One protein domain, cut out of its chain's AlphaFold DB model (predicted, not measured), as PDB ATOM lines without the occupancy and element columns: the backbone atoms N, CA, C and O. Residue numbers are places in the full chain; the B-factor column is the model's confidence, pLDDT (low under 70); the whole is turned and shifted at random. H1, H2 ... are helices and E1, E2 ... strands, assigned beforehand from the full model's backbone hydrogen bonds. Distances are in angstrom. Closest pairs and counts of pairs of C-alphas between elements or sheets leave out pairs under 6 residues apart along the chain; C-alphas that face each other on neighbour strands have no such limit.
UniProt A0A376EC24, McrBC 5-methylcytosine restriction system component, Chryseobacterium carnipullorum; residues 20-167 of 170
ATOM      1  N   TRP A  20      33.687   0.553  92.174       84.25
ATOM      2  CA  TRP A  20      33.819   0.829  90.747       84.25
ATOM      3  C   TRP A  20      34.651  -0.292  90.130       84.25
ATOM      4  O   TRP A  20      35.729  -0.600  90.637       84.25
ATOM      5  N   ILE A  21      34.152  -0.906  89.058       86.69
ATOM      6  CA  ILE A  21      34.881  -1.947  88.325       86.69
ATOM      7  C   ILE A  21      35.327  -1.368  86.988       86.69
ATOM      8  O   ILE A  21      34.505  -0.889  86.203       86.69
ATOM      9  N   ASP A  22      36.629  -1.442  86.721       90.88
ATOM     10  CA  ASP A  22      37.168  -1.188  85.392       90.88
ATOM     11  C   ASP A  22      36.941  -2.417  84.504       90.88
ATOM     12  O   ASP A  22      37.679  -3.404  84.558       90.88
ATOM     13  N   MET A  23      35.893  -2.353  83.685       89.12
ATOM     14  CA  MET A  23      35.531  -3.441  82.778       89.12
ATOM     15  C   MET A  23      36.554  -3.653  81.667       89.12
ATOM     16  O   MET A  23      36.705  -4.778  81.193       89.12
ATOM     17  N   SER A  24      37.262  -2.601  81.246       91.38
ATOM     18  CA  SER A  24      38.305  -2.727  80.230       91.38
ATOM     19  C   SER A  24      39.466  -3.548  80.778       91.38
ATOM     20  O   SER A  24      39.839  -4.544  80.161       91.38
ATOM     21  N   LYS A  25      39.957  -3.209  81.978       93.69
ATOM     22  CA  LYS A  25      41.040  -3.968  82.614       93.69
ATOM     23  C   LYS A  25      40.619  -5.384  82.993       93.69
ATOM     24  O   LYS A  25      41.389  -6.323  82.817       93.69
ATOM     25  N   LEU A  26      39.390  -5.555  83.482       94.06
ATOM     26  CA  LEU A  26      38.846  -6.874  83.801       94.06
ATOM     27  C   LEU A  26      38.797  -7.776  82.562       94.06
ATOM     28  O   LEU A  26      39.192  -8.938  82.631       94.06
ATOM     29  N   PHE A  27      38.337  -7.245  81.429       94.38
ATOM     30  CA  PHE A  27      38.280  -8.000  80.181       94.38
ATOM     31  C   PHE A  27      39.672  -8.340  79.641       94.38
ATOM     32  O   PHE A  27      39.899  -9.462  79.202       94.38
ATOM     33  N   GLU A  28      40.617  -7.408  79.723       96.06
ATOM     34  CA  GLU A  28      42.018  -7.653  79.375       96.06
ATOM     35  C   GLU A  28      42.601  -8.819  80.198       96.06
ATOM     36  O   GLU A  28      43.162  -9.758  79.635       96.06
ATOM     37  N   LEU A  29      42.381  -8.838  81.517       96.12
ATOM     38  CA  LEU A  29      42.799  -9.949  82.385       96.12
ATOM     39  C   LEU A  29      42.062 -11.262  82.078       96.12
ATOM     40  O   LEU A  29      42.657 -12.336  82.164       96.12
ATOM     41  N   PHE A  30      40.785 -11.201  81.697       95.25
ATOM     42  CA  PHE A  30      40.035 -12.376  81.247       95.25
ATOM     43  C   PHE A  30      40.656 -12.986  79.983       95.25
ATOM     44  O   PHE A  30      40.896 -14.192  79.931       95.25
ATOM     45  N   VAL A  31      40.962 -12.153  78.984       96.19
ATOM     46  CA  VAL A  31      41.636 -12.579  77.751       96.19
ATOM     47  C   VAL A  31      43.015 -13.151  78.064       96.19
ATOM     48  O   VAL A  31      43.362 -14.206  77.535       96.19
ATOM     49  N   PHE A  32      43.769 -12.516  78.964       96.56
ATOM     50  CA  PHE A  32      45.061 -13.028  79.415       96.56
ATOM     51  C   PHE A  32      44.953 -14.451  79.970       96.56
ATOM     52  O   PHE A  32      45.701 -15.332  79.546       96.56
ATOM     53  N   GLY A  33      43.993 -14.688  80.870       95.50
ATOM     54  CA  GLY A  33      43.725 -16.016  81.423       95.50
ATOM     55  C   GLY A  33      43.429 -17.037  80.325       95.50
ATOM     56  O   GLY A  33      44.069 -18.080  80.268       95.50
ATOM     57  N   LYS A  34      42.554 -16.691  79.372       95.00
ATOM     58  CA  LYS A  34      42.208 -17.572  78.245       95.00
ATOM     59  C   LYS A  34      43.383 -17.875  77.317       95.00
ATOM     60  O   LYS A  34      43.503 -18.998  76.837       95.00
ATOM     61  N   LEU A  35      44.256 -16.900  77.071       95.25
ATOM     62  CA  LEU A  35      45.479 -17.115  76.297       95.25
ATOM     63  C   LEU A  35      46.450 -18.038  77.039       95.25
ATOM     64  O   LEU A  35      47.027 -18.913  76.406       95.25
ATOM     65  N   ARG A  36      46.609 -17.889  78.359       94.81
ATOM     66  CA  ARG A  36      47.473 -18.754  79.186       94.81
ATOM     67  C   ARG A  36      46.935 -20.179  79.329       94.81
ATOM     68  O   ARG A  36      47.726 -21.120  79.353       94.81
ATOM     69  N   ASP A  37      45.614 -20.341  79.376       93.81
ATOM     70  CA  ASP A  37      44.969 -21.660  79.365       93.81
ATOM     71  C   ASP A  37      45.277 -22.413  78.061       93.81
ATOM     72  O   ASP A  37      45.490 -23.622  78.081       93.81
ATOM     73  N   LYS A  38      45.325 -21.702  76.923       93.00
ATOM     74  CA  LYS A  38      45.616 -22.287  75.603       93.00
ATOM     75  C   LYS A  38      47.116 -22.451  75.324       93.00
ATOM     76  O   LYS A  38      47.518 -23.455  74.744       93.00
ATOM     77  N   TYR A  39      47.927 -21.473  75.718       94.00
ATOM     78  CA  TYR A  39      49.378 -21.420  75.512       94.00
ATOM     79  C   TYR A  39      50.073 -21.387  76.876       94.00
ATOM     80  O   TYR A  39      50.388 -20.329  77.439       94.00
ATOM     81  N   SER A  40      50.208 -22.573  77.463       91.12
ATOM     82  CA  SER A  40      50.605 -22.722  78.862       91.12
ATOM     83  C   SER A  40      52.112 -22.661  79.088       91.12
ATOM     84  O   SER A  40      52.535 -22.501  80.237       91.12
ATOM     85  N   LEU A  41      52.934 -22.775  78.037       91.94
ATOM     86  CA  LEU A  41      54.383 -22.767  78.214       91.94
ATOM     87  C   LEU A  41      54.860 -21.371  78.627       91.94
ATOM     88  O   LEU A  41      54.204 -20.339  78.427       91.94
ATOM     89  N   GLU A  42      55.996 -21.341  79.307       89.62
ATOM     90  CA  GLU A  42      56.582 -20.095  79.774       89.62
ATOM     91  C   GLU A  42      57.026 -19.237  78.584       89.62
ATOM     92  O   GLU A  42      57.624 -19.730  77.632       89.62
ATOM     93  N   GLY A  43      56.700 -17.945  78.624       90.88
ATOM     94  CA  GLY A  43      57.082 -16.992  77.582       90.88
ATOM     95  C   GLY A  43      56.193 -16.969  76.334       90.88
ATOM     96  O   GLY A  43      56.314 -16.014  75.569       90.88
ATOM     97  N   GLU A  44      55.267 -17.923  76.151       94.56
ATOM     98  CA  GLU A  44      54.378 -17.946  74.973       94.56
ATOM     99  C   GLU A  44      53.385 -16.784  74.941       94.56
ATOM    100  O   GLU A  44      53.029 -16.305  73.866       94.56
ATOM    101  N   VAL A  45      52.947 -16.329  76.118       96.75
ATOM    102  CA  VAL A  45      52.033 -15.196  76.291       96.75
ATOM    103  C   VAL A  45      52.701 -14.191  77.212       96.75
ATOM    104  O   VAL A  45      52.827 -14.424  78.416       96.75
ATOM    105  N   GLN A  46      53.129 -13.067  76.652       96.50
ATOM    106  CA  GLN A  46      53.798 -12.002  77.388       96.50
ATOM    107  C   GLN A  46      52.826 -10.842  77.577       96.50
ATOM    108  O   GLN A  46      52.341 -10.274  76.603       96.50
ATOM    109  N   TYR A  47      52.544 -10.502  78.830       96.56
ATOM    110  CA  TYR A  47      51.591  -9.465  79.213       96.56
ATOM    111  C   TYR A  47      52.299  -8.136  79.488       96.56
ATOM    112  O   TYR A  47      53.267  -8.130  80.248       96.56
ATOM    113  N   HIS A  48      51.824  -7.031  78.896       94.56
ATOM    114  CA  HIS A  48      52.379  -5.674  79.090       94.56
ATOM    115  C   HIS A  48      53.908  -5.621  78.932       94.56
ATOM    116  O   HIS A  48      54.647  -5.077  79.758       94.56
ATOM    117  N   LYS A  49      54.426  -6.235  77.862       94.00
ATOM    118  CA  LYS A  49      55.863  -6.168  77.583       94.00
ATOM    119  C   LYS A  49      56.224  -4.800  77.018       94.00
ATOM    120  O   LYS A  49      55.698  -4.374  75.994       94.00
ATOM    121  N   LYS A  50      57.173  -4.124  77.661       92.81
ATOM    122  CA  LYS A  50      57.594  -2.778  77.265       92.81
ATOM    123  C   LYS A  50      58.560  -2.803  76.088       92.81
ATOM    124  O   LYS A  50      59.636  -3.394  76.154       92.81
ATOM    125  N   PHE A  51      58.207  -2.056  75.052       90.81
ATOM    126  CA  PHE A  51      59.022  -1.775  73.880       90.81
ATOM    127  C   PHE A  51      59.263  -0.265  73.795       90.81
ATOM    128  O   PHE A  51      58.505   0.486  73.178       90.81
ATOM    129  N   ASN A  52      60.330   0.209  74.439       85.06
ATOM    130  CA  ASN A  52      60.615   1.638  74.606       85.06
ATOM    131  C   ASN A  52      59.459   2.387  75.304       85.06
ATOM    132  O   ASN A  52      59.252   2.219  76.501       85.06
ATOM    133  N   LYS A  53      58.724   3.227  74.560       86.19
ATOM    134  CA  LYS A  53      57.572   4.013  75.040       86.19
ATOM    135  C   LYS A  53      56.221   3.356  74.723       86.19
ATOM    136  O   LYS A  53      55.188   3.989  74.911       86.19
ATOM    137  N   GLN A  54      56.236   2.148  74.164       89.94
ATOM    138  CA  GLN A  54      55.053   1.420  73.715       89.94
ATOM    139  C   GLN A  54      54.889   0.142  74.534       89.94
ATOM    140  O   GLN A  54      55.875  -0.493  74.908       89.94
ATOM    141  N   GLU A  55      53.644  -0.214  74.818       92.69
ATOM    142  CA  GLU A  55      53.280  -1.329  75.692       92.69
ATOM    143  C   GLU A  55      51.983  -1.946  75.141       92.69
ATOM    144  O   GLU A  55      50.901  -1.419  75.397       92.69
ATOM    145  N   PRO A  56      52.079  -2.970  74.270       93.88
ATOM    146  CA  PRO A  56      50.918  -3.733  73.827       93.88
ATOM    147  C   PRO A  56      50.379  -4.607  74.966       93.88
ATOM    148  O   PRO A  56      51.144  -5.027  75.838       93.88
ATOM    149  N   ASP A  57      49.083  -4.935  74.916       95.88
ATOM    150  CA  ASP A  57      48.451  -5.773  75.943       95.88
ATOM    151  C   ASP A  57      49.111  -7.155  75.998       95.88
ATOM    152  O   ASP A  57      49.525  -7.601  77.075       95.88
ATOM    153  N   PHE A  58      49.266  -7.807  74.835       97.38
ATOM    154  CA  PHE A  58      49.922  -9.109  74.740       97.38
ATOM    155  C   PHE A  58      50.830  -9.255  73.518       97.38
ATOM    156  O   PHE A  58      50.508  -8.823  72.408       97.38
ATOM    157  N   ILE A  59      51.935  -9.968  73.724       97.19
ATOM    158  CA  ILE A  59      52.776 -10.539  72.671       97.19
ATOM    159  C   ILE A  59      52.677 -12.058  72.752       97.19
ATOM    160  O   ILE A  59      52.879 -12.640  73.820       97.19
ATOM    161  N   LEU A  60      52.375 -12.684  71.619       96.69
ATOM    162  CA  LEU A  60      52.344 -14.131  71.468       96.69
ATOM    163  C   LEU A  60      53.583 -14.595  70.711       96.69
ATOM    164  O   LEU A  60      53.815 -14.136  69.594       96.69
ATOM    165  N   ASN A  61      54.337 -15.517  71.301       95.56
ATOM    166  CA  ASN A  61      55.438 -16.236  70.660       95.56
ATOM    167  C   ASN A  61      55.316 -17.721  71.003       95.56
ATOM    168  O   ASN A  61      55.987 -18.236  71.892       95.56
ATOM    169  N   THR A  62      54.349 -18.370  70.370       92.50
ATOM    170  CA  THR A  62      53.939 -19.733  70.721       92.50
ATOM    171  C   THR A  62      54.780 -20.772  69.986       92.50
ATOM    172  O   THR A  62      55.194 -20.568  68.840       92.50
ATOM    173  N   ASN A  63      54.961 -21.942  70.596       87.69
ATOM    174  CA  ASN A  63      55.696 -23.050  69.983       87.69
ATOM    175  C   ASN A  63      54.948 -23.696  68.809       87.69
ATOM    176  O   ASN A  63      55.569 -24.353  67.978       87.69
ATOM    177  N   CYS A  64      53.633 -23.481  68.694       86.19
ATOM    178  CA  CYS A  64      52.856 -23.882  67.519       86.19
ATOM    179  C   CYS A  64      53.024 -22.929  66.319       86.19
ATOM    180  O   CYS A  64      52.341 -23.092  65.311       86.19
ATOM    181  N   GLY A  65      53.933 -21.951  66.408       87.50
ATOM    182  CA  GLY A  65      54.309 -21.067  65.303       87.50
ATOM    183  C   GLY A  65      53.505 -19.769  65.221       87.50
ATOM    184  O   GLY A  65      53.774 -18.943  64.350       87.50
ATOM    185  N   ILE A  66      52.550 -19.536  66.129       91.31
ATOM    186  CA  ILE A  66      51.813 -18.268  66.183       91.31
ATOM    187  C   ILE A  66      52.713 -17.208  66.803       91.31
ATOM    188  O   ILE A  66      53.084 -17.303  67.979       91.31
ATOM    189  N   LYS A  67      52.999 -16.174  66.014       94.94
ATOM    190  CA  LYS A  67      53.704 -14.972  66.444       94.94
ATOM    191  C   LYS A  67      52.833 -13.751  66.175       94.94
ATOM    192  O   LYS A  67      52.526 -13.455  65.017       94.94
ATOM    193  N   ALA A  68      52.385 -13.074  67.228       95.81
ATOM    194  CA  ALA A  68      51.352 -12.051  67.094       95.81
ATOM    195  C   ALA A  68      51.406 -10.960  68.164       95.81
ATOM    196  O   ALA A  68      51.883 -11.176  69.277       95.81
ATOM    197  N   VAL A  69      50.840  -9.802  67.829       97.00
ATOM    198  CA  VAL A  69      50.477  -8.748  68.781       97.00
ATOM    199  C   VAL A  69      48.969  -8.779  68.970       97.00
ATOM    200  O   VAL A  69      48.211  -8.837  67.999       97.00
ATOM    201  N   VAL A  70      48.527  -8.740  70.220       96.88
ATOM    202  CA  VAL A  70      47.112  -8.856  70.564       96.88
ATOM    203  C   VAL A  70      46.715  -7.699  71.469       96.88
ATOM    204  O   VAL A  70      47.440  -7.354  72.399       96.88
ATOM    205  N   ASP A  71      45.557  -7.117  71.186       96.12
ATOM    206  CA  ASP A  71      44.980  -5.988  71.907       96.12
ATOM    207  C   ASP A  71      43.529  -6.335  72.286       96.12
ATOM    208  O   ASP A  71      42.717  -6.748  71.447       96.12
ATOM    209  N   ALA A  72      43.216  -6.261  73.582       95.50
ATOM    210  CA  ALA A  72      41.907  -6.618  74.116       95.50
ATOM    211  C   ALA A  72      41.055  -5.361  74.299       95.50
ATOM    212  O   ALA A  72      41.382  -4.445  75.053       95.50
ATOM    213  N   LYS A  73      39.889  -5.327  73.652       92.38
ATOM    214  CA  LYS A  73      38.960  -4.194  73.749       92.38
ATOM    215  C   LYS A  73      37.591  -4.657  74.211       92.38
ATOM    216  O   LYS A  73      36.841  -5.290  73.473       92.38
ATOM    217  N   TYR A  74      37.205  -4.219  75.408       90.00
ATOM    218  CA  TYR A  74      35.822  -4.314  75.870       90.00
ATOM    219  C   TYR A  74      34.959  -3.251  75.167       90.00
ATOM    220  O   TYR A  74      34.739  -2.156  75.689       90.00
ATOM    221  N   LYS A  75      34.524  -3.541  73.934       85.62
ATOM    222  CA  LYS A  75      33.671  -2.659  73.123       85.62
ATOM    223  C   LYS A  75      32.499  -3.465  72.539       85.62
ATOM    224  O   LYS A  75      32.688  -4.122  71.519       85.62
ATOM    225  N   PRO A  76      31.281  -3.379  73.114       79.06
ATOM    226  CA  PRO A  76      30.109  -4.112  72.615       79.06
ATOM    227  C   PRO A  76      29.808  -3.862  71.133       79.06
ATOM    228  O   PRO A  76      29.459  -4.779  70.395       79.06
ATOM    229  N   ARG A  77      30.039  -2.626  70.671       80.19
ATOM    230  CA  ARG A  77      29.858  -2.230  69.268       80.19
ATOM    231  C   ARG A  77      30.708  -3.025  68.277       80.19
ATOM    232  O   ARG A  77      30.405  -3.003  67.093       80.19
ATOM    233  N   TYR A  78      31.766  -3.706  68.723       81.44
ATOM    234  CA  TYR A  78      32.553  -4.550  67.827       81.44
ATOM    235  C   TYR A  78      31.771  -5.782  67.386       81.44
ATOM    236  O   TYR A  78      32.109  -6.310  66.349       81.44
ATOM    237  N   SER A  79      30.695  -6.206  68.060       76.94
ATOM    238  CA  SER A  79      29.882  -7.338  67.587       76.94
ATOM    239  C   SER A  79      29.261  -7.089  66.201       76.94
ATOM    240  O   SER A  79      29.304  -7.967  65.346       76.94
ATOM    241  N   SER A  80      28.758  -5.877  65.944       74.19
ATOM    242  CA  SER A  80      28.109  -5.507  64.672       74.19
ATOM    243  C   SER A  80      28.855  -4.442  63.863       74.19
ATOM    244  O   SER A  80      28.471  -4.145  62.734       74.19
ATOM    245  N   GLY A  81      29.913  -3.862  64.427       78.75
ATOM    246  CA  GLY A  81      30.739  -2.835  63.803       78.75
ATOM    247  C   GLY A  81      32.217  -3.201  63.810       78.75
ATOM    248  O   GLY A  81      32.607  -4.314  64.170       78.75
ATOM    249  N   ASN A  82      33.040  -2.233  63.420       83.44
ATOM    250  CA  ASN A  82      34.472  -2.428  63.235       83.44
ATOM    251  C   ASN A  82      35.309  -1.533  64.172       83.44
ATOM    252  O   ASN A  82      34.813  -0.513  64.686       83.44
ATOM    253  N   PRO A  83      36.582  -1.900  64.416       84.81
ATOM    254  CA  PRO A  83      37.568  -1.032  65.039       84.81
ATOM    255  C   PRO A  83      37.625   0.344  64.384       84.81
ATOM    256  O   PRO A  83      37.370   0.503  63.189       84.81
ATOM    257  N   THR A  84      37.939   1.357  65.192       87.75
ATOM    258  CA  THR A  84      38.211   2.679  64.620       87.75
ATOM    259  C   THR A  84      39.529   2.650  63.858       87.75
ATOM    260  O   THR A  84      40.428   1.881  64.206       87.75
ATOM    261  N   MET A  85      39.674   3.553  62.887       87.12
ATOM    262  CA  MET A  85      40.950   3.781  62.202       87.12
ATOM    263  C   MET A  85      42.108   4.021  63.184       87.12
ATOM    264  O   MET A  85      43.232   3.606  62.925       87.12
ATOM    265  N   GLU A  86      41.854   4.710  64.300       89.81
ATOM    266  CA  GLU A  86      42.890   5.024  65.289       89.81
ATOM    267  C   GLU A  86      43.340   3.775  66.056       89.81
ATOM    268  O   GLU A  86      44.539   3.532  66.175       89.81
ATOM    269  N   ASP A  87      42.389   2.939  66.496       90.56
ATOM    270  CA  ASP A  87      42.710   1.657  67.138       90.56
ATOM    271  C   ASP A  87      43.552   0.784  66.186       90.56
ATOM    272  O   ASP A  87      44.587   0.242  66.575       90.56
ATOM    273  N   ALA A  88      43.138   0.679  64.917       92.00
ATOM    274  CA  ALA A  88      43.838  -0.108  63.901       92.00
ATOM    275  C   ALA A  88      45.249   0.426  63.620       92.00
ATOM    276  O   ALA A  88      46.212  -0.345  63.587       92.00
ATOM    277  N   ARG A  89      45.410   1.749  63.490       93.19
ATOM    278  CA  ARG A  89      46.723   2.392  63.329       93.19
ATOM    279  C   ARG A  89      47.643   2.128  64.510       93.19
ATOM    280  O   ARG A  89      48.825   1.863  64.283       93.19
ATOM    281  N   GLN A  90      47.119   2.186  65.733       93.25
ATOM    282  CA  GLN A  90      47.883   1.905  66.945       93.25
ATOM    283  C   GLN A  90      48.383   0.457  66.954       93.25
ATOM    284  O   GLN A  90      49.587   0.229  67.078       93.25
ATOM    285  N   LEU A  91      47.488  -0.511  66.742       94.88
ATOM    286  CA  LEU A  91      47.852  -1.930  66.720       94.88
ATOM    287  C   LEU A  91      48.851  -2.243  65.597       94.88
ATOM    288  O   LEU A  91      49.852  -2.924  65.820       94.88
ATOM    289  N   ALA A  92      48.646  -1.675  64.407       94.12
ATOM    290  CA  ALA A  92      49.593  -1.788  63.300       94.12
ATOM    291  C   ALA A  92      50.934  -1.084  63.583       94.12
ATOM    292  O   ALA A  92      51.954  -1.412  62.984       94.12
ATOM    293  N   GLY A  93      50.952  -0.081  64.463       94.00
ATOM    294  CA  GLY A  93      52.175   0.554  64.943       94.00
ATOM    295  C   GLY A  93      53.042  -0.426  65.727       94.00
ATOM    296  O   GLY A  93      54.237  -0.532  65.448       94.00
ATOM    297  N   TYR A  94      52.431  -1.197  66.629       94.62
ATOM    298  CA  TYR A  94      53.130  -2.212  67.420       94.62
ATOM    299  C   TYR A  94      53.746  -3.306  66.551       94.62
ATOM    300  O   TYR A  94      54.904  -3.671  66.760       94.62
ATOM    301  N   THR A  95      53.025  -3.780  65.531       94.31
ATOM    302  CA  THR A  95      53.534  -4.825  64.628       94.31
ATOM    303  C   THR A  95      54.698  -4.373  63.754       94.31
ATOM    304  O   THR A  95      55.349  -5.216  63.157       94.31
ATOM    305  N   ARG A  96      54.998  -3.071  63.674       93.19
ATOM    306  CA  ARG A  96      56.131  -2.530  62.902       93.19
ATOM    307  C   ARG A  96      57.354  -2.185  63.753       93.19
ATOM    308  O   ARG A  96      58.324  -1.635  63.236       93.19
ATOM    309  N   LEU A  97      57.333  -2.456  65.058       93.44
ATOM    310  CA  LEU A  97      58.463  -2.136  65.926       93.44
ATOM    311  C   LEU A  97      59.589  -3.155  65.776       93.44
ATOM    312  O   LEU A  97      59.412  -4.328  66.090       93.44
ATOM    313  N   ASN A  98      60.796  -2.683  65.453       93.25
ATOM    314  CA  ASN A  98      62.002  -3.523  65.386       93.25
ATOM    315  C   ASN A  98      62.239  -4.341  66.667       93.25
ATOM    316  O   ASN A  98      62.797  -5.433  66.624       93.25
ATOM    317  N   SER A  99      61.845  -3.814  67.826       93.69
ATOM    318  CA  SER A  99      61.955  -4.522  69.101       93.69
ATOM    319  C   SER A  99      60.965  -5.684  69.225       93.69
ATOM    320  O   SER A  99      61.315  -6.689  69.832       93.69
ATOM    321  N   VAL A 100      59.777  -5.577  68.622       94.75
ATOM    322  CA  VAL A 100      58.793  -6.669  68.561       94.75
ATOM    323  C   VAL A 100      59.267  -7.748  67.585       94.75
ATOM    324  O   VAL A 100      59.219  -8.924  67.923       94.75
ATOM    325  N   TYR A 101      59.829  -7.373  66.428       94.81
ATOM    326  CA  TYR A 101      60.460  -8.329  65.501       94.81
ATOM    327  C   TYR A 101      61.572  -9.144  66.166       94.81
ATOM    328  O   TYR A 101      61.598 -10.368  66.058       94.81
ATOM    329  N   LYS A 102      62.466  -8.470  66.901       93.75
ATOM    330  CA  LYS A 102      63.542  -9.124  67.661       93.75
ATOM    331  C   LYS A 102      63.002 -10.060  68.734       93.75
ATOM    332  O   LYS A 102      63.510 -11.163  68.872       93.75
ATOM    333  N   GLU A 103      61.981  -9.623  69.466       93.62
ATOM    334  CA  GLU A 103      61.345 -10.432  70.507       93.62
ATOM    335  C   GLU A 103      60.713 -11.709  69.946       93.62
ATOM    336  O   GLU A 103      60.829 -12.779  70.536       93.62
ATOM    337  N   LEU A 104      60.070 -11.602  68.785       93.50
ATOM    338  CA  LEU A 104      59.433 -12.727  68.111       93.50
ATOM    339  C   LEU A 104      60.417 -13.555  67.268       93.50
ATOM    340  O   LEU A 104      60.030 -14.591  66.728       93.50
ATOM    341  N   GLY A 105      61.672 -13.120  67.116       92.50
ATOM    342  CA  GLY A 105      62.653 -13.753  66.231       92.50
ATOM    343  C   GLY A 105      62.136 -13.872  64.794       92.50
ATOM    344  O   GLY A 105      62.133 -14.967  64.233       92.50
ATOM    345  N   ILE A 106      61.577 -12.785  64.259       90.94
ATOM    346  CA  ILE A 106      61.025 -12.700  62.899       90.94
ATOM    347  C   ILE A 106      61.978 -11.882  62.022       90.94
ATOM    348  O   ILE A 106      62.554 -10.894  62.484       90.94
ATOM    349  N   GLU A 107      62.133 -12.283  60.762       87.00
ATOM    350  CA  GLU A 107      62.905 -11.536  59.767       87.00
ATOM    351  C   GLU A 107      62.135 -10.299  59.273       87.00
ATOM    352  O   GLU A 107      60.908 -10.271  59.270       87.00
ATOM    353  N   ASN A 108      62.838  -9.244  58.849       79.12
ATOM    354  CA  ASN A 108      62.210  -7.939  58.575       79.12
ATOM    355  C   ASN A 108      61.171  -7.943  57.433       79.12
ATOM    356  O   ASN A 108      60.386  -7.000  57.341       79.12
ATOM    357  N   ASP A 109      61.154  -8.973  56.586       83.44
ATOM    358  CA  ASP A 109      60.245  -9.065  55.436       83.44
ATOM    359  C   ASP A 109      58.876  -9.672  55.797       83.44
ATOM    360  O   ASP A 109      57.897  -9.505  55.061       83.44
ATOM    361  N   ASP A 110      58.772 -10.325  56.956       89.25
ATOM    362  CA  ASP A 110      57.544 -10.971  57.405       89.25
ATOM    363  C   ASP A 110      56.603  -9.995  58.118       89.25
ATOM    364  O   ASP A 110      56.991  -9.190  58.963       89.25
ATOM    365  N   VAL A 111      55.306 -10.098  57.828       91.00
ATOM    366  CA  VAL A 111      54.280  -9.327  58.546       91.00
ATOM    367  C   VAL A 111      53.870 -10.078  59.812       91.00
ATOM    368  O   VAL A 111      53.460 -11.241  59.735       91.00
ATOM    369  N   ILE A 112      53.940  -9.394  60.957       94.19
ATOM    370  CA  ILE A 112      53.469  -9.890  62.257       94.19
ATOM    371  C   ILE A 112      51.941  -9.816  62.308       94.19
ATOM    372  O   ILE A 112      51.356  -8.783  61.974       94.19
ATOM    373  N   SER A 113      51.298 -10.897  62.751       95.06
ATOM    374  CA  SER A 113      49.843 -10.944  62.899       95.06
ATOM    375  C   SER A 113      49.356 -10.028  64.029       95.06
ATOM    376  O   SER A 113      49.948  -9.982  65.107       95.06
ATOM    377  N   ALA A 114      48.255  -9.320  63.794       95.56
ATOM    378  CA  ALA A 114      47.612  -8.404  64.730       95.56
ATOM    379  C   ALA A 114      46.188  -8.875  65.038       95.56
ATOM    380  O   ALA A 114      45.406  -9.073  64.112       95.56
ATOM    381  N   TYR A 115      45.820  -8.994  66.313       95.56
ATOM    382  CA  TYR A 115      44.473  -9.409  66.714       95.56
ATOM    383  C   TYR A 115      43.837  -8.400  67.665       95.56
ATOM    384  O   TYR A 115      44.370  -8.125  68.737       95.56
ATOM    385  N   PHE A 116      42.650  -7.921  67.308       94.69
ATOM    386  CA  PHE A 116      41.705  -7.364  68.266       94.69
ATOM    387  C   PHE A 116      40.881  -8.498  68.858       94.69
ATOM    388  O   PHE A 116      40.198  -9.206  68.117       94.69
ATOM    389  N   ILE A 117      40.892  -8.642  70.181       94.75
ATOM    390  CA  ILE A 117      39.976  -9.543  70.885       94.75
ATOM    391  C   ILE A 117      38.887  -8.709  71.538       94.75
ATOM    392  O   ILE A 117      39.174  -7.744  72.251       94.75
ATOM    393  N   TYR A 118      37.631  -9.085  71.315       92.50
ATOM    394  CA  TYR A 118      36.483  -8.394  71.894       92.50
ATOM    395  C   TYR A 118      35.453  -9.385  72.445       92.50
ATOM    396  O   TYR A 118      35.349 -10.511  71.952       92.50
ATOM    397  N   PRO A 119      34.692  -8.993  73.480       90.38
ATOM    398  CA  PRO A 119      33.683  -9.859  74.071       90.38
ATOM    399  C   PRO A 119      32.517 -10.073  73.103       90.38
ATOM    400  O   PRO A 119      31.906  -9.115  72.619       90.38
ATOM    401  N   GLY A 120      32.201 -11.339  72.867       82.94
ATOM    402  CA  GLY A 120      31.025 -11.777  72.137       82.94
ATOM    403  C   GLY A 120      29.752 -11.763  72.970       82.94
ATOM    404  O   GLY A 120      29.799 -11.700  74.201       82.94
ATOM    405  N   ASN A 121      28.609 -11.844  72.287       75.38
ATOM    406  CA  ASN A 121      27.272 -12.017  72.883       75.38
ATOM    407  C   ASN A 121      26.880 -10.980  73.947       75.38
ATOM    408  O   ASN A 121      26.109 -11.263  74.867       75.38
ATOM    409  N   LEU A 122      27.405  -9.759  73.849       73.19
ATOM    410  CA  LEU A 122      26.987  -8.692  74.739       73.19
ATOM    411  C   LEU A 122      25.638  -8.119  74.273       73.19
ATOM    412  O   LEU A 122      25.554  -7.497  73.216       73.19
ATOM    413  N   ASN A 123      24.591  -8.292  75.082       60.69
ATOM    414  CA  ASN A 123      23.246  -7.757  74.833       60.69
ATOM    415  C   ASN A 123      23.189  -6.227  75.033       60.69
ATOM    416  O   ASN A 123      22.530  -5.747  75.955       60.69
ATOM    417  N   PHE A 124      23.887  -5.446  74.205       62.41
ATOM    418  CA  PHE A 124      23.775  -3.981  74.198       62.41
ATOM    419  C   PHE A 124      23.064  -3.501  72.933       62.41
ATOM    420  O   PHE A 124      23.397  -3.894  71.819       62.41
ATOM    421  N   THR A 125      22.072  -2.635  73.122       48.06
ATOM    422  CA  THR A 125      21.145  -2.139  72.091       48.06
ATOM    423  C   THR A 125      21.633  -0.895  71.341       48.06
ATOM    424  O   THR A 125      20.906  -0.376  70.496       48.06
ATOM    425  N   GLU A 126      22.840  -0.397  71.613       51.16
ATOM    426  CA  GLU A 126      23.307   0.878  71.055       51.16
ATOM    427  C   GLU A 126      24.088   0.681  69.746       51.16
ATOM    428  O   GLU A 126      25.161   0.073  69.710       51.16
ATOM    429  N   LYS A 127      23.517   1.193  68.648       44.25
ATOM    430  CA  LYS A 127      24.161   1.306  67.334       44.25
ATOM    431  C   LYS A 127      24.674   2.734  67.160       44.25
ATOM    432  O   LYS A 127      23.870   3.623  66.906       44.25
ATOM    433  N   ASP A 128      25.987   2.928  67.206       45.12
ATOM    434  CA  ASP A 128      26.603   4.211  66.855       45.12
ATOM    435  C   ASP A 128      27.232   4.174  65.458       45.12
ATOM    436  O   ASP A 128      27.980   3.260  65.098       45.12
ATOM    437  N   GLN A 129      26.925   5.207  64.672       47.62
ATOM    438  CA  GLN A 129      27.433   5.438  63.325       47.62
ATOM    439  C   GLN A 129      28.654   6.364  63.389       47.62
ATOM    440  O   GLN A 129      28.503   7.582  63.416       47.62
ATOM    441  N   HIS A 130      29.877   5.828  63.388       47.56
ATOM    442  CA  HIS A 130      31.036   6.632  62.988       47.56
ATOM    443  C   HIS A 130      32.113   5.786  62.295       47.56
ATOM    444  O   HIS A 130      32.432   4.688  62.748       47.56
ATOM    445  N   THR A 131      32.597   6.334  61.170       46.66
ATOM    446  CA  THR A 131      33.709   5.941  60.275       46.66
ATOM    447  C   THR A 131      34.461   4.670  60.667       46.66
ATOM    448  O   THR A 131      35.282   4.652  61.586       46.66
ATOM    449  N   GLN A 132      34.162   3.611  59.923       57.44
ATOM    450  CA  GLN A 132      34.556   2.241  60.205       57.44
ATOM    451  C   GLN A 132      35.700   1.825  59.278       57.44
ATOM    452  O   GLN A 132      35.699   2.177  58.101       57.44
ATOM    453  N   GLU A 133      36.666   1.065  59.796       58.03
ATOM    454  CA  GLU A 133      37.479   0.218  58.922       58.03
ATOM    455  C   GLU A 133      36.654  -0.962  58.452       58.03
ATOM    456  O   GLU A 133      35.995  -1.583  59.270       58.03
ATOM    457  N   ASP A 134      36.707  -1.326  57.177       64.88
ATOM    458  CA  ASP A 134      35.915  -2.452  56.689       64.88
ATOM    459  C   ASP A 134      36.611  -3.782  57.002       64.88
ATOM    460  O   ASP A 134      37.513  -4.225  56.282       64.88
ATOM    461  N   PHE A 135      36.176  -4.435  58.081       70.88
ATOM    462  CA  PHE A 135      36.492  -5.838  58.343       70.88
ATOM    463  C   PHE A 135      35.466  -6.714  57.625       70.88
ATOM    464  O   PHE A 135      34.258  -6.559  57.807       70.88
ATOM    465  N   LYS A 136      35.946  -7.645  56.802       71.75
ATOM    466  CA  LYS A 136      35.104  -8.586  56.059       71.75
ATOM    467  C   LYS A 136      35.166  -9.955  56.724       71.75
ATOM    468  O   LYS A 136      36.226 -10.383  57.182       71.75
ATOM    469  N   VAL A 137      34.026 -10.641  56.765       61.88
ATOM    470  CA  VAL A 137      33.986 -12.077  57.061       61.88
ATOM    471  C   VAL A 137      34.668 -12.777  55.883       61.88
ATOM    472  O   VAL A 137      34.291 -12.537  54.735       61.88
ATOM    473  N   LYS A 138      35.713 -13.562  56.140       55.22
ATOM    474  CA  LYS A 138      36.348 -14.417  55.132       55.22
ATOM    475  C   LYS A 138      36.164 -15.866  55.558       55.22
ATOM    476  O   LYS A 138      36.378 -16.178  56.723       55.22
ATOM    477  N   GLU A 139      35.747 -16.707  54.618       44.25
ATOM    478  CA  GLU A 139      35.464 -18.125  54.864       44.25
ATOM    479  C   GLU A 139      36.703 -19.021  54.731       44.25
ATOM    480  O   GLU A 139      36.710 -20.111  55.285       44.25
ATOM    481  N   GLU A 140      37.781 -18.572  54.081       43.91
ATOM    482  CA  GLU A 140      38.960 -19.412  53.853       43.91
ATOM    483  C   GLU A 140      40.248 -18.584  53.837       43.91
ATOM    484  O   GLU A 140      40.455 -17.755  52.950       43.91
ATOM    485  N   THR A 141      41.131 -18.838  54.803       46.28
ATOM    486  CA  THR A 141      42.553 -18.474  54.754       46.28
ATOM    487  C   THR A 141      43.350 -19.388  55.693       46.28
ATOM    488  O   THR A 141      42.826 -19.855  56.701       46.28
ATOM    489  N   GLU A 142      44.632 -19.617  55.380       52.31
ATOM    490  CA  GLU A 142      45.657 -20.299  56.206       52.31
ATOM    491  C   GLU A 142      45.997 -19.518  57.501       52.31
ATOM    492  O   GLU A 142      47.150 -19.396  57.916       52.31
ATOM    493  N   GLU A 143      45.001 -18.890  58.116       58.81
ATOM    494  CA  GLU A 143      45.157 -17.964  59.227       58.81
ATOM    495  C   GLU A 143      44.820 -18.655  60.541       58.81
ATOM    496  O   GLU A 143      43.798 -19.326  60.692       58.81
ATOM    497  N   ILE A 144      45.711 -18.502  61.519       67.31
ATOM    498  CA  ILE A 144      45.601 -19.234  62.773       67.31
ATOM    499  C   ILE A 144      44.648 -18.477  63.697       67.31
ATOM    500  O   ILE A 144      44.991 -17.419  64.235       67.31
ATOM    501  N   SER A 145      43.442 -19.013  63.879       77.62
ATOM    502  CA  SER A 145      42.498 -18.485  64.862       77.62
ATOM    503  C   SER A 145      43.013 -18.703  66.287       77.62
ATOM    504  O   SER A 145      43.402 -19.811  66.682       77.62
ATOM    505  N   LEU A 146      42.976 -17.647  67.105       84.88
ATOM    506  CA  LEU A 146      43.355 -17.740  68.516       84.88
ATOM    507  C   LEU A 146      42.311 -18.492  69.349       84.88
ATOM    508  O   LEU A 146      42.690 -19.118  70.335       84.88
ATOM    509  N   PHE A 147      41.040 -18.508  68.941       85.69
ATOM    510  CA  PHE A 147      39.944 -19.169  69.663       85.69
ATOM    511  C   PHE A 147      38.968 -19.870  68.707       85.69
ATOM    512  O   PHE A 147      38.936 -19.589  67.513       85.69
ATOM    513  N   GLU A 148      38.154 -20.788  69.225       80.12
ATOM    514  CA  GLU A 148      37.091 -21.473  68.471       80.12
ATOM    515  C   GLU A 148      35.854 -20.567  68.328       80.12
ATOM    516  O   GLU A 148      34.784 -20.830  68.872       80.12
ATOM    517  N   SER A 149      36.015 -19.423  67.672       81.69
ATOM    518  CA  SER A 149      34.966 -18.413  67.522       81.69
ATOM    519  C   SER A 149      35.078 -17.688  66.186       81.69
ATOM    520  O   SER A 149      36.047 -17.856  65.442       81.69
ATOM    521  N   SER A 150      34.056 -16.886  65.878       80.81
ATOM    522  CA  SER A 150      34.013 -16.105  64.649       80.81
ATOM    523  C   SER A 150      35.190 -15.123  64.576       80.81
ATOM    524  O   SER A 150      35.586 -14.507  65.574       80.81
ATOM    525  N   PHE A 151      35.755 -14.982  63.376       84.44
ATOM    526  CA  PHE A 151      36.834 -14.044  63.098       84.44
ATOM    527  C   PHE A 151      36.531 -13.239  61.838       84.44
ATOM    528  O   PHE A 151      35.892 -13.715  60.899       84.44
ATOM    529  N   ARG A 152      36.967 -11.980  61.827       88.31
ATOM    530  CA  ARG A 152      36.898 -11.096  60.661       88.31
ATOM    531  C   ARG A 152      38.280 -10.572  60.325       88.31
ATOM    532  O   ARG A 152      39.091 -10.329  61.214       88.31
ATOM    533  N   VAL A 153      38.524 -10.346  59.042       89.62
ATOM    534  CA  VAL A 153      39.823  -9.895  58.533       89.62
ATOM    535  C   VAL A 153      39.702  -8.460  58.040       89.62
ATOM    536  O   VAL A 153      38.730  -8.111  57.363       89.62
ATOM    537  N   SER A 154      40.683  -7.617  58.360       87.81
ATOM    538  CA  SER A 154      40.739  -6.260  57.813       87.81
ATOM    539  C   SER A 154      40.926  -6.305  56.296       87.81
ATOM    540  O   SER A 154      41.747  -7.057  55.769       87.81
ATOM    541  N   SER A 155      40.176  -5.478  55.569       86.19
ATOM    542  CA  SER A 155      40.401  -5.279  54.132       86.19
ATOM    543  C   SER A 155      41.581  -4.350  53.834       86.19
ATOM    544  O   SER A 155      42.121  -4.391  52.730       86.19
ATOM    545  N   SER A 156      41.985  -3.522  54.804       85.69
ATOM    546  CA  SER A 156      43.008  -2.484  54.623       85.69
ATOM    547  C   SER A 156      44.385  -2.884  55.155       85.69
ATOM    548  O   SER A 156      45.397  -2.447  54.608       85.69
ATOM    549  N   TYR A 157      44.450  -3.730  56.188       89.25
ATOM    550  CA  TYR A 157      45.707  -4.143  56.820       89.25
ATOM    551  C   TYR A 157      45.998  -5.617  56.563       89.25
ATOM    552  O   TYR A 157      45.133  -6.480  56.703       89.25
ATOM    553  N   LYS A 158      47.257  -5.916  56.234       89.62
ATOM    554  CA  LYS A 158      47.740  -7.296  56.131       89.62
ATOM    555  C   LYS A 158      47.785  -7.933  57.518       89.62
ATOM    556  O   LYS A 158      48.263  -7.305  58.459       89.62
ATOM    557  N   LYS A 159      47.332  -9.186  57.604       91.81
ATOM    558  CA  LYS A 159      47.324 -10.011  58.819       91.81
ATOM    559  C   LYS A 159      46.741  -9.317  60.058       91.81
ATOM    560  O   LYS A 159      47.277  -9.443  61.155       91.81
ATOM    561  N   MET A 160      45.665  -8.552  59.875       93.44
ATOM    562  CA  MET A 160      44.936  -7.932  60.976       93.44
ATOM    563  C   MET A 160      43.552  -8.554  61.115       93.44
ATOM    564  O   MET A 160      42.773  -8.597  60.160       93.44
ATOM    565  N   TYR A 161      43.252  -8.977  62.335       92.75
ATOM    566  CA  TYR A 161      42.118  -9.819  62.666       92.75
ATOM    567  C   TYR A 161      41.291  -9.206  63.781       92.75
ATOM    568  O   TYR A 161      41.803  -8.545  64.684       92.75
ATOM    569  N   LEU A 162      39.997  -9.466  63.723       91.94
ATOM    570  CA  LEU A 162      39.027  -9.111  64.737       91.94
ATOM    571  C   LEU A 162      38.351 -10.400  65.194       91.94
ATOM    572  O   LEU A 162      37.533 -10.965  64.469       91.94
ATOM    573  N   GLN A 163      38.744 -10.867  66.375       92.00
ATOM    574  CA  GLN A 163      38.348 -12.147  66.947       92.00
ATOM    575  C   GLN A 163      37.358 -11.932  68.086       92.00
ATOM    576  O   GLN A 163      37.625 -11.201  69.044       92.00
ATOM    577  N   GLU A 164      36.224 -12.612  68.005       90.69
ATOM    578  CA  GLU A 164      35.258 -12.650  69.095       90.69
ATOM    579  C   GLU A 164      35.721 -13.614  70.194       90.69
ATOM    580  O   GLU A 164      36.317 -14.646  69.903       90.69
ATOM    581  N   ILE A 165      35.423 -13.345  71.462       90.75
ATOM    582  CA  ILE A 165      35.536 -14.353  72.522       90.75
ATOM    583  C   ILE A 165      34.227 -14.461  73.294       90.75
ATOM    584  O   ILE A 165      33.725 -13.479  73.839       90.75
ATOM    585  N   ASN A 166      33.676 -15.671  73.353       86.75
ATOM    586  CA  ASN A 166      32.451 -15.923  74.097       86.75
ATOM    587  C   ASN A 166      32.715 -15.775  75.598       86.75
ATOM    588  O   ASN A 166      33.568 -16.459  76.171       86.75
ATOM    589  N   LEU A 167      31.955 -14.891  76.240       82.38
ATOM    590  CA  LEU A 167      31.876 -14.852  77.692       82.38
ATOM    591  C   LEU A 167      30.987 -16.019  78.125       82.38
ATOM    592  O   LEU A 167      29.859 -16.140  77.653       82.38
TER     593      LEU A 167
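This is residues 20 to 167 of the 170 residues of the protein "McrBC 5-methylcytosine restriction system component" of Chryseobacterium carnipullorum (UniProt A0A376EC24). What is the main picture? A strongly twisted sheet of six strands runs through the middle, with the long helix H1 packed over one face and H2 over the other, while H3 packs where E3 turns into E4, near Asn 61 and Lys 67. The short strand E1 leads into H1 and lies farthest out of the named elements, and the long stretch of residues 121 to 150 loops out after E5 and, at residues 135 to 136, pairs with the edge strand E6. What is it made of? The printed part has 148 residues, with three named helices and seven named strands in the order E1 H1 E2 E3 E4 H2 H3 E5 E6 E7; the class is mixed, helices and strands, with under half of the residues in named elements. The sheet is mixed, in the order E2 E3 E4 E5 E7 E6. The whole is compact, with a radius of gyration of the C-alphas of 14.9 A and spans of 43 by 35 by 32 A.

What do the first parts meet? E1, residues 20 to 22, pairs with no named strand and meets H1, residues 23 to 38, only through their link. H1 is on the sheet of E2, residues 45 to 47, E3, residues 58 to 61, E4, residues 67 to 72, E5, residues 113 to 120, E6, residues 151 to 154, and E7, residues 160 to 166. Its closest C-alphas to E4 are those of Glu 28 and Ala 72, 5.4 A apart. How do the strands pair? E2, E3 and E4 form a meander, each strand the antiparallel neighbour of the one before, with two hairpins: N 46 and O 59, 2.9 A, and N 60 and O 68, 2.8 A, are within hydrogen-bond range. E5 is parallel to E4 at 34 degrees, with N 71 and O 115 at 2.9 A, and to E7 at 28 degrees, with N 163 and O 116 at 2.8 A. E6 and E7 are an antiparallel hairpin, with N 162 and O 152 at 2.8 A. Where do the other helices sit? H2, residues 85 to 94, is on the sheet at a height of 9.2 A, over E5 and only just not over E7, on which 2 of its 10 C-alphas fall; its closest C-alphas to E5 are those of Leu 91 and Ala 114, 6.8 A apart. H3, residues 98 to 104, is on the sheet too, and its closest C-alphas to E3 are those of Leu 104 and Asn 61, 5.9 A apart. H2 and H3 are close but not clearly touching, with Tyr 94 and Val 100 their closest C-alphas at 7.3 A, and about perpendicular at 72 degrees, only just beyond a steep tilt. What arrangement results? There are three layers, helices on both faces of the sheet: H2 and H3 on one face, H1 on the other. E4, H2 with H3, and E5 form a strand-helix-strand unit, two parallel neighbour strands with helices between, and its crossover is right-handed. In H1, H2 and H3 every O i to N i+4 pair is within hydrogen-bond range.

Where does the printed part begin? E1 begins at C-alpha 20, at (33.819, 0.829, 90.747), and H1 follows, 22.5 A long. How long are the later elements? E4 is 16.4 A long, H2 14.5 A, E5 21.0 A and E7 19.8 A, from first to last C-alpha. Where does E7 end? Its last C-alpha, 166, is at (32.451, -15.923, 74.097).

How far does it reach? The two C-alphas farthest apart, those of Trp 20 and Asp 109, are 45.2 A apart. Is it cut, and which links are long? The printed part has no cut, and the links E4 to H2, 12 residues, and E5 to E6, 30 residues, are long. Where is confidence low? Mean pLDDT of the printed part is 85.2, and residues 123 to 134 and 137 to 144 are under 70.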